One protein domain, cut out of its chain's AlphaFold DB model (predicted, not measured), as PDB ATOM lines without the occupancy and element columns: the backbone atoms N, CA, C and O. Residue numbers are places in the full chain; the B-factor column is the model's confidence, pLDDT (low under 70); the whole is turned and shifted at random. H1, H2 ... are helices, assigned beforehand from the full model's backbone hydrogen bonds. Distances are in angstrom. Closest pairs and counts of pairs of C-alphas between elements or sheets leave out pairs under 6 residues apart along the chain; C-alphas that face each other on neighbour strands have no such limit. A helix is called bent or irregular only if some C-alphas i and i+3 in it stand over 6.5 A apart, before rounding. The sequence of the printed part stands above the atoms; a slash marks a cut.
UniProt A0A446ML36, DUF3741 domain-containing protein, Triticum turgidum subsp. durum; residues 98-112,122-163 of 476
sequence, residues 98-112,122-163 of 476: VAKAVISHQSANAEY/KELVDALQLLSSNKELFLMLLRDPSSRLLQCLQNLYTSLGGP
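AT A GLANCE: This is residues 98 to 112 and 122 to 163 of the 476 residues of the protein "DUF3741 domain-containing protein" of Triticum turgidum subsp. durum (UniProt A0A446ML36). The model is an open C of four helices: H2 makes one arm, H3 stands across the closed end, and H4 folds back as the other arm, with H1 packed side by side on H4. The two arms, H2 and H4, are apart, and the first turn of H1, at Val 98, comes near H2 from the side of H4. Look for 57 printed residues, with four named helices in the order H1, H2, H3, H4 and no named strand; the class is all helix, and the helices hold 42 of the 57 residues. The whole is only just compact, close to loose, with a radius of gyration of the C-alphas of 12.3 A, and it is elongated, spanning 37 by 24 by 21 A.

IN THESE COORDINATES: Begin at the first printed residue and find C-alpha 98 at (174.544, -40.426, 4.744); from there H1, residues 98 to 108, runs 15.3 A to C-alpha 108 at (170.102, -47.361, -8.150). Go on through residues 109 to 112 to the cut, then pick up the backbone again at C-alpha 122, where H2, residues 122 to 133, begins and runs 16.4 A. Pass Asn 134 and you enter H3, residues 135 to 141, the shortest of the four at 9.9 A from first to last C-alpha. Follow residues 142 to 147 to Arg 148, where H4, residues 148 to 159, starts; it runs 16.0 A and ends with C-alpha 159 at (179.825, -40.162, -8.970). Residues 160 to 163 follow it and end the printed part.

HOW THE PARTS SIT: Start with H1 and look across to H4: the two touch, with 8 pairs of C-alphas within 8 A, and their closest C-alphas are those of Ala 99 and Cys 152, 6.0 A apart. They run the same way at a shallow tilt of 32 degrees, and their centres are 10.9 A apart. Turn from H1 to H2 and you find them close but not clearly touching, with the closest C-alphas, those of Val 98 and Leu 124, 7.1 A apart. H1 and H2 run opposite ways at a shallow tilt of 33 degrees, only just short of steep. Move along H2 to its residues 131 to 132, which alone touch H3; the two helices touch only at the corner by their link, and only just, with 3 pairs of C-alphas within 8 A. The closest C-alphas there are those of Ser 132 and Phe 138, 5.6 A apart. H2 and H3 run opposite ways at a steep tilt of 68 degrees, only just short of about perpendicular. Go on from H3 to H4: they are close but not clearly touching, with the closest C-alphas, those of Leu 141 and Leu 149, 7.9 A apart, and their lines stand about perpendicular at 78 degrees. H1 and H3 are apart, and so are H2 and H4. In the backbones of H1, H2, H3 and H4, every O i to N i+4 pair is within hydrogen-bond range, and no helix is bent or irregular.

THE WHOLE: Measure the size by the two C-alphas farthest apart, those of Glu 111 and Glu 136, 37.3 A from each other. The link from H1 to H2 is the one across the cut: residues 113 to 121 are not printed, and C-alphas 112 and 122 are 13.6 A apart. Of the links printed whole, H2 to H3 is tight and H3 to H4 is short. Residues 132 to 137, of which 135 to 137 belong to H3, stand free, as do residues 143 to 148. In the B-factor column the mean pLDDT of the printed part is 71.1, and the values are under 70 at residues 105 to 112, 143 to 146, 148, 152 and 159 to 163.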
ATOM      1  N   VAL A  98     175.328 -41.257   5.688       78.38
ATOM      2  CA  VAL A  98     174.544 -40.426   4.744       78.38
ATOM      3  C   VAL A  98     175.193 -40.408   3.354       78.38
ATOM      4  O   VAL A  98     174.502 -40.591   2.352       78.38
ATOM      5  N   ALA A  99     176.516 -40.247   3.264       76.94
ATOM      6  CA  ALA A  99     177.233 -40.252   1.989       76.94
ATOM      7  C   ALA A  99     177.072 -41.587   1.235       76.94
ATOM      8  O   ALA A  99     176.766 -41.580   0.039       76.94
ATOM      9  N   LYS A 100     177.170 -42.734   1.927       80.38
ATOM     10  CA  LYS A 100     176.854 -44.053   1.343       80.38
ATOM     11  C   LYS A 100     175.412 -44.153   0.873       80.38
ATOM     12  O   LYS A 100     175.181 -44.668  -0.220       80.38
ATOM     13  N   ALA A 101     174.452 -43.691   1.677       77.44
ATOM     14  CA  ALA A 101     173.039 -43.732   1.316       77.44
ATOM     15  C   ALA A 101     172.801 -42.970   0.001       77.44
ATOM     16  O   ALA A 101     172.196 -43.516  -0.923       77.44
ATOM     17  N   VAL A 102     173.381 -41.774  -0.135       74.12
ATOM     18  CA  VAL A 102     173.293 -40.950  -1.350       74.12
ATOM     19  C   VAL A 102     173.966 -41.617  -2.555       74.12
ATOM     20  O   VAL A 102     173.332 -41.701  -3.607       74.12
ATOM     21  N   ILE A 103     175.181 -42.166  -2.413       76.38
ATOM     22  CA  ILE A 103     175.839 -42.936  -3.491       76.38
ATOM     23  C   ILE A 103     174.961 -44.126  -3.910       76.38
ATOM     24  O   ILE A 103     174.734 -44.335  -5.101       76.38
ATOM     25  N   SER A 104     174.427 -44.886  -2.949       77.12
ATOM     26  CA  SER A 104     173.594 -46.058  -3.239       77.12
ATOM     27  C   SER A 104     172.312 -45.674  -3.987       77.12
ATOM     28  O   SER A 104     172.004 -46.273  -5.017       77.12
ATOM     29  N   HIS A 105     171.634 -44.606  -3.557       68.19
ATOM     30  CA  HIS A 105     170.416 -44.100  -4.186       68.19
ATOM     31  C   HIS A 105     170.670 -43.555  -5.600       68.19
ATOM     32  O   HIS A 105     169.866 -43.788  -6.503       68.19
ATOM     33  N   GLN A 106     171.799 -42.871  -5.808       65.38
ATOM     34  CA  GLN A 106     172.212 -42.373  -7.122       65.38
ATOM     35  C   GLN A 106     172.616 -43.521  -8.065       65.38
ATOM     36  O   GLN A 106     172.276 -43.485  -9.244       65.38
ATOM     37  N   SER A 107     173.262 -44.575  -7.553       65.88
ATOM     38  CA  SER A 107     173.608 -45.769  -8.340       65.88
ATOM     39  C   SER A 107     172.392 -46.627  -8.722       65.88
ATOM     40  O   SER A 107     172.392 -47.246  -9.783       65.88
ATOM     41  N   ALA A 108     171.346 -46.639  -7.887       65.25
ATOM     42  CA  ALA A 108     170.102 -47.361  -8.150       65.25
ATOM     43  C   ALA A 108     169.190 -46.632  -9.155       65.25
ATOM     44  O   ALA A 108     168.454 -47.282  -9.894       65.25
ATOM     45  N   ASN A 109     169.253 -45.297  -9.208       58.84
ATOM     46  CA  ASN A 109     168.434 -44.459 -10.083       58.84
ATOM     47  C   ASN A 109     169.297 -43.763 -11.146       58.84
ATOM     48  O   ASN A 109     169.617 -42.582 -11.024       58.84
ATOM     49  N   ALA A 110     169.635 -44.472 -12.226       58.03
ATOM     50  CA  ALA A 110     170.455 -43.926 -13.316       58.03
ATOM     51  C   ALA A 110     169.888 -42.623 -13.931       58.03
ATOM     52  O   ALA A 110     170.653 -41.752 -14.341       58.03
ATOM     53  N   GLU A 111     168.561 -42.444 -13.933       57.72
ATOM     54  CA  GLU A 111     167.897 -41.224 -14.421       57.72
ATOM     55  C   GLU A 111     168.240 -39.971 -13.583       57.72
ATOM     56  O   GLU A 111     168.291 -38.863 -14.125       57.72
ATOM     57  N   TYR A 112     168.566 -40.134 -12.292       52.72
ATOM     58  CA  TYR A 112     168.983 -39.047 -11.387       52.72
ATOM     59  C   TYR A 112     170.417 -38.545 -11.645       52.72
ATOM     60  O   TYR A 112     170.799 -37.509 -11.104       52.72
ATOM     61  N   LYS A 122     169.641 -32.364  -0.971       71.25
ATOM     62  CA  LYS A 122     169.831 -31.035  -0.374       71.25
ATOM     63  C   LYS A 122     170.399 -31.136   1.044       71.25
ATOM     64  O   LYS A 122     171.363 -30.460   1.362       71.25
ATOM     65  N   GLU A 123     169.875 -32.070   1.832       70.94
ATOM     66  CA  GLU A 123     170.283 -32.357   3.212       70.94
ATOM     67  C   GLU A 123     171.777 -32.686   3.361       70.94
ATOM     68  O   GLU A 123     172.411 -32.186   4.284       70.94
ATOM     69  N   LEU A 124     172.375 -33.457   2.442       73.75
ATOM     70  CA  LEU A 124     173.818 -33.737   2.467       73.75
ATOM     71  C   LEU A 124     174.634 -32.477   2.158       73.75
ATOM     72  O   LEU A 124     175.663 -32.243   2.784       73.75
ATOM     73  N   VAL A 125     174.187 -31.664   1.198       79.88
ATOM     74  CA  VAL A 125     174.879 -30.418   0.833       79.88
ATOM     75  C   VAL A 125     174.786 -29.410   1.977       79.88
ATOM     76  O   VAL A 125     175.804 -28.843   2.359       79.88
ATOM     77  N   ASP A 126     173.602 -29.245   2.564       79.44
ATOM     78  CA  ASP A 126     173.358 -28.372   3.713       79.44
ATOM     79  C   ASP A 126     174.160 -28.847   4.942       79.44
ATOM     80  O   ASP A 126     174.776 -28.029   5.627       79.44
ATOM     81  N   ALA A 127     174.248 -30.162   5.187       76.81
ATOM     82  CA  ALA A 127     175.070 -30.735   6.257       76.81
ATOM     83  C   ALA A 127     176.577 -30.520   6.028       76.81
ATOM     84  O   ALA A 127     177.290 -30.163   6.965       76.81
ATOM     85  N   LEU A 128     177.072 -30.682   4.795       78.19
ATOM     86  CA  LEU A 128     178.469 -30.390   4.447       78.19
ATOM     87  C   LEU A 128     178.779 -28.890   4.534       78.19
ATOM     88  O   LEU A 128     179.849 -28.513   5.009       78.19
ATOM     89  N   GLN A 129     177.835 -28.032   4.145       81.75
ATOM     90  CA  GLN A 129     177.951 -26.580   4.272       81.75
ATOM     91  C   GLN A 129     178.016 -26.165   5.751       81.75
ATOM     92  O   GLN A 129     178.914 -25.413   6.142       81.75
ATOM     93  N   LEU A 130     177.133 -26.713   6.591       81.62
ATOM     94  CA  LEU A 130     177.142 -26.513   8.041       81.62
ATOM     95  C   LEU A 130     178.445 -27.023   8.672       81.62
ATOM     96  O   LEU A 130     179.040 -26.330   9.495       81.62
ATOM     97  N   LEU A 131     178.943 -28.183   8.236       76.69
ATOM     98  CA  LEU A 131     180.209 -28.733   8.717       76.69
ATOM     99  C   LEU A 131     181.403 -27.847   8.338       76.69
ATOM    100  O   LEU A 131     182.225 -27.530   9.193       76.69
ATOM    101  N   SER A 132     181.459 -27.382   7.085       75.19
ATOM    102  CA  SER A 132     182.504 -26.470   6.591       75.19
ATOM    103  C   SER A 132     182.500 -25.099   7.283       75.19
ATOM    104  O   SER A 132     183.506 -24.388   7.258       75.19
ATOM    105  N   SER A 133     181.387 -24.735   7.933       80.50
ATOM    106  CA  SER A 133     181.262 -23.480   8.681       80.50
ATOM    107  C   SER A 133     182.103 -23.499   9.964       80.50
ATOM    108  O   SER A 133     182.583 -22.452  10.397       80.50
ATOM    109  N   ASN A 134     182.364 -24.683  10.535       80.62
ATOM    110  CA  ASN A 134     183.363 -24.869  11.583       80.62
ATOM    111  C   ASN A 134     184.663 -25.421  10.974       80.62
ATOM    112  O   ASN A 134     184.852 -26.631  10.848       80.62
ATOM    113  N   LYS A 135     185.575 -24.510  10.615       81.00
ATOM    114  CA  LYS A 135     186.864 -24.841   9.984       81.00
ATOM    115  C   LYS A 135     187.710 -25.809  10.813       81.00
ATOM    116  O   LYS A 135     188.360 -26.672  10.238       81.00
ATOM    117  N   GLU A 136     187.700 -25.684  12.138       79.38
ATOM    118  CA  GLU A 136     188.490 -26.540  13.028       79.38
ATOM    119  C   GLU A 136     187.937 -27.968  13.057       79.38
ATOM    120  O   GLU A 136     188.686 -28.919  12.841       79.38
ATOM    121  N   LEU A 137     186.620 -28.128  13.224       76.19
ATOM    122  CA  LEU A 137     185.960 -29.436  13.175       76.19
ATOM    123  C   LEU A 137     186.093 -30.084  11.789       76.19
ATOM    124  O   LEU A 137     186.377 -31.276  11.697       76.19
ATOM    125  N   PHE A 138     185.941 -29.309  10.714       77.81
ATOM    126  CA  PHE A 138     186.128 -29.785   9.343       77.81
ATOM    127  C   PHE A 138     187.559 -30.287   9.103       77.81
ATOM    128  O   PHE A 138     187.747 -31.409   8.634       77.81
ATOM    129  N   LEU A 139     188.575 -29.513   9.505       78.19
ATOM    130  CA  LEU A 139     189.977 -29.933   9.427       78.19
ATOM    131  C   LEU A 139     190.282 -31.125  10.342       78.19
ATOM    132  O   LEU A 139     191.081 -31.971   9.966       78.19
ATOM    133  N   MET A 140     189.638 -31.233  11.507       76.94
ATOM    134  CA  MET A 140     189.785 -32.371  12.421       76.94
ATOM    135  C   MET A 140     189.193 -33.664  11.838       76.94
ATOM    136  O   MET A 140     189.787 -34.728  11.987       76.94
ATOM    137  N   LEU A 141     188.064 -33.570  11.129       72.25
ATOM    138  CA  LEU A 141     187.408 -34.693  10.448       72.25
ATOM    139  C   LEU A 141     188.131 -35.126   9.165       72.25
ATOM    140  O   LEU A 141     188.063 -36.298   8.798       72.25
ATOM    141  N   LEU A 142     188.833 -34.200   8.505       72.81
ATOM    142  CA  LEU A 142     189.703 -34.466   7.354       72.81
ATOM    143  C   LEU A 142     191.171 -34.731   7.736       72.81
ATOM    144  O   LEU A 142     191.999 -34.944   6.854       72.81
ATOM    145  N   ARG A 143     191.509 -34.722   9.033       69.00
ATOM    146  CA  ARG A 143     192.896 -34.817   9.526       69.00
ATOM    147  C   ARG A 143     193.572 -36.148   9.205       69.00
ATOM    148  O   ARG A 143     194.796 -36.217   9.187       69.00
ATOM    149  N   ASP A 144     192.774 -37.181   8.961       69.75
ATOM    150  CA  ASP A 144     193.223 -38.457   8.422       69.75
ATOM    151  C   ASP A 144     192.899 -38.521   6.911       69.75
ATOM    152  O   ASP A 144     191.729 -38.698   6.539       69.75
ATOM    153  N   PRO A 145     193.912 -38.398   6.026       56.47
ATOM    154  CA  PRO A 145     193.734 -38.474   4.576       56.47
ATOM    155  C   PRO A 145     193.436 -39.898   4.073       56.47
ATOM    156  O   PRO A 145     193.115 -40.073   2.900       56.47
ATOM    157  N   SER A 146     193.507 -40.915   4.937       55.38
ATOM    158  CA  SER A 146     193.033 -42.276   4.654       55.38
ATOM    159  C   SER A 146     191.615 -42.537   5.180       55.38
ATOM    160  O   SER A 146     191.072 -43.631   5.003       55.38
ATOM    161  N   SER A 147     190.982 -41.534   5.803       70.50
ATOM    162  CA  SER A 147     189.683 -41.713   6.438       70.50
ATOM    163  C   SER A 147     188.587 -42.101   5.448       70.50
ATOM    164  O   SER A 147     188.426 -41.550   4.353       70.50
ATOM    165  N   ARG A 148     187.736 -43.021   5.904       66.12
ATOM    166  CA  ARG A 148     186.557 -43.511   5.179       66.12
ATOM    167  C   ARG A 148     185.588 -42.385   4.796       66.12
ATOM    168  O   ARG A 148     184.877 -42.502   3.802       66.12
ATOM    169  N   LEU A 149     185.615 -41.274   5.540       74.06
ATOM    170  CA  LEU A 149     184.898 -40.043   5.222       74.06
ATOM    171  C   LEU A 149     185.413 -39.388   3.934       74.06
ATOM    172  O   LEU A 149     184.615 -39.121   3.037       74.06
ATOM    173  N   LEU A 150     186.726 -39.157   3.825       75.44
ATOM    174  CA  LEU A 150     187.327 -38.556   2.633       75.44
ATOM    175  C   LEU A 150     187.110 -39.448   1.405       75.44
ATOM    176  O   LEU A 150     186.724 -38.948   0.352       75.44
ATOM    177  N   GLN A 151     187.231 -40.771   1.567       76.88
ATOM    178  CA  GLN A 151     186.883 -41.730   0.516       76.88
ATOM    179  C   GLN A 151     185.405 -41.618   0.097       76.88
ATOM    180  O   GLN A 151     185.101 -41.637  -1.095       76.88
ATOM    181  N   CYS A 152     184.470 -41.459   1.041       69.12
ATOM    182  CA  CYS A 152     183.052 -41.280   0.717       69.12
ATOM    183  C   CYS A 152     182.788 -39.963  -0.033       69.12
ATOM    184  O   CYS A 152     182.034 -39.953  -1.005       69.12
ATOM    185  N   LEU A 153     183.452 -38.871   0.358       78.25
ATOM    186  CA  LEU A 153     183.369 -37.574  -0.326       78.25
ATOM    187  C   LEU A 153     183.991 -37.610  -1.731       78.25
ATOM    188  O   LEU A 153     183.421 -37.052  -2.667       78.25
ATOM    189  N   GLN A 154     185.111 -38.312  -1.911       77.06
ATOM    190  CA  GLN A 154     185.738 -38.512  -3.220       77.06
ATOM    191  C   GLN A 154     184.874 -39.405  -4.129       77.06
ATOM    192  O   GLN A 154     184.703 -39.107  -5.315       77.06
ATOM    193  N   ASN A 155     184.256 -40.454  -3.579       74.25
ATOM    194  CA  ASN A 155     183.301 -41.302  -4.299       74.25
ATOM    195  C   ASN A 155     182.037 -40.522  -4.700       74.25
ATOM    196  O   ASN A 155     181.585 -40.643  -5.835       74.25
ATOM    197  N   LEU A 156     181.503 -39.661  -3.824       73.00
ATOM    198  CA  LEU A 156     180.434 -38.718  -4.175       73.00
ATOM    199  C   LEU A 156     180.859 -37.779  -5.313       73.00
ATOM    200  O   LEU A 156     180.108 -37.605  -6.266       73.00
ATOM    201  N   TYR A 157     182.056 -37.193  -5.244       71.00
ATOM    202  CA  TYR A 157     182.544 -36.242  -6.250       71.00
ATOM    203  C   TYR A 157     182.764 -36.888  -7.629       71.00
ATOM    204  O   TYR A 157     182.397 -36.316  -8.656       71.00
ATOM    205  N   THR A 158     183.309 -38.108  -7.653       72.38
ATOM    206  CA  THR A 158     183.488 -38.899  -8.884       72.38
ATOM    207  C   THR A 158     182.157 -39.420  -9.441       72.38
ATOM    208  O   THR A 158     181.961 -39.371 -10.654       72.38
ATOM    209  N   SER A 159     181.209 -39.822  -8.584       63.59
ATOM    210  CA  SER A 159     179.825 -40.162  -8.970       63.59
ATOM    211  C   SER A 159     179.073 -38.958  -9.554       63.59
ATOM    212  O   SER A 159     178.310 -39.095 -10.507       63.59
ATOM    213  N   LEU A 160     179.344 -37.755  -9.037       59.06
ATOM    214  CA  LEU A 160     178.763 -36.489  -9.497       59.06
ATOM    215  C   LEU A 160     179.406 -35.955 -10.798       59.06
ATOM    216  O   LEU A 160     179.059 -34.868 -11.254       59.06
ATOM    217  N   GLY A 161     180.343 -36.694 -11.404       52.62
ATOM    218  CA  GLY A 161     180.974 -36.322 -12.674       52.62
ATOM    219  C   GLY A 161     181.983 -35.173 -12.578       52.62
ATOM    220  O   GLY A 161     182.307 -34.559 -13.596       52.62
ATOM    221  N   GLY A 162     182.492 -34.869 -11.378       51.25
ATOM    222  CA  GLY A 162     183.569 -33.897 -11.205       51.25
ATOM    223  C   GLY A 162     184.866 -34.350 -11.899       51.25
ATOM    224  O   GLY A 162     185.144 -35.553 -11.948       51.25
ATOM    225  N   PRO A 163     185.685 -33.426 -12.442       42.31
ATOM    226  CA  PRO A 163     186.975 -33.775 -13.030       42.31
ATOM    227  C   PRO A 163     187.850 -34.468 -11.984       42.31
ATOM    228  O   PRO A 163     188.126 -33.900 -10.932       42.31
TER     229      PRO A 163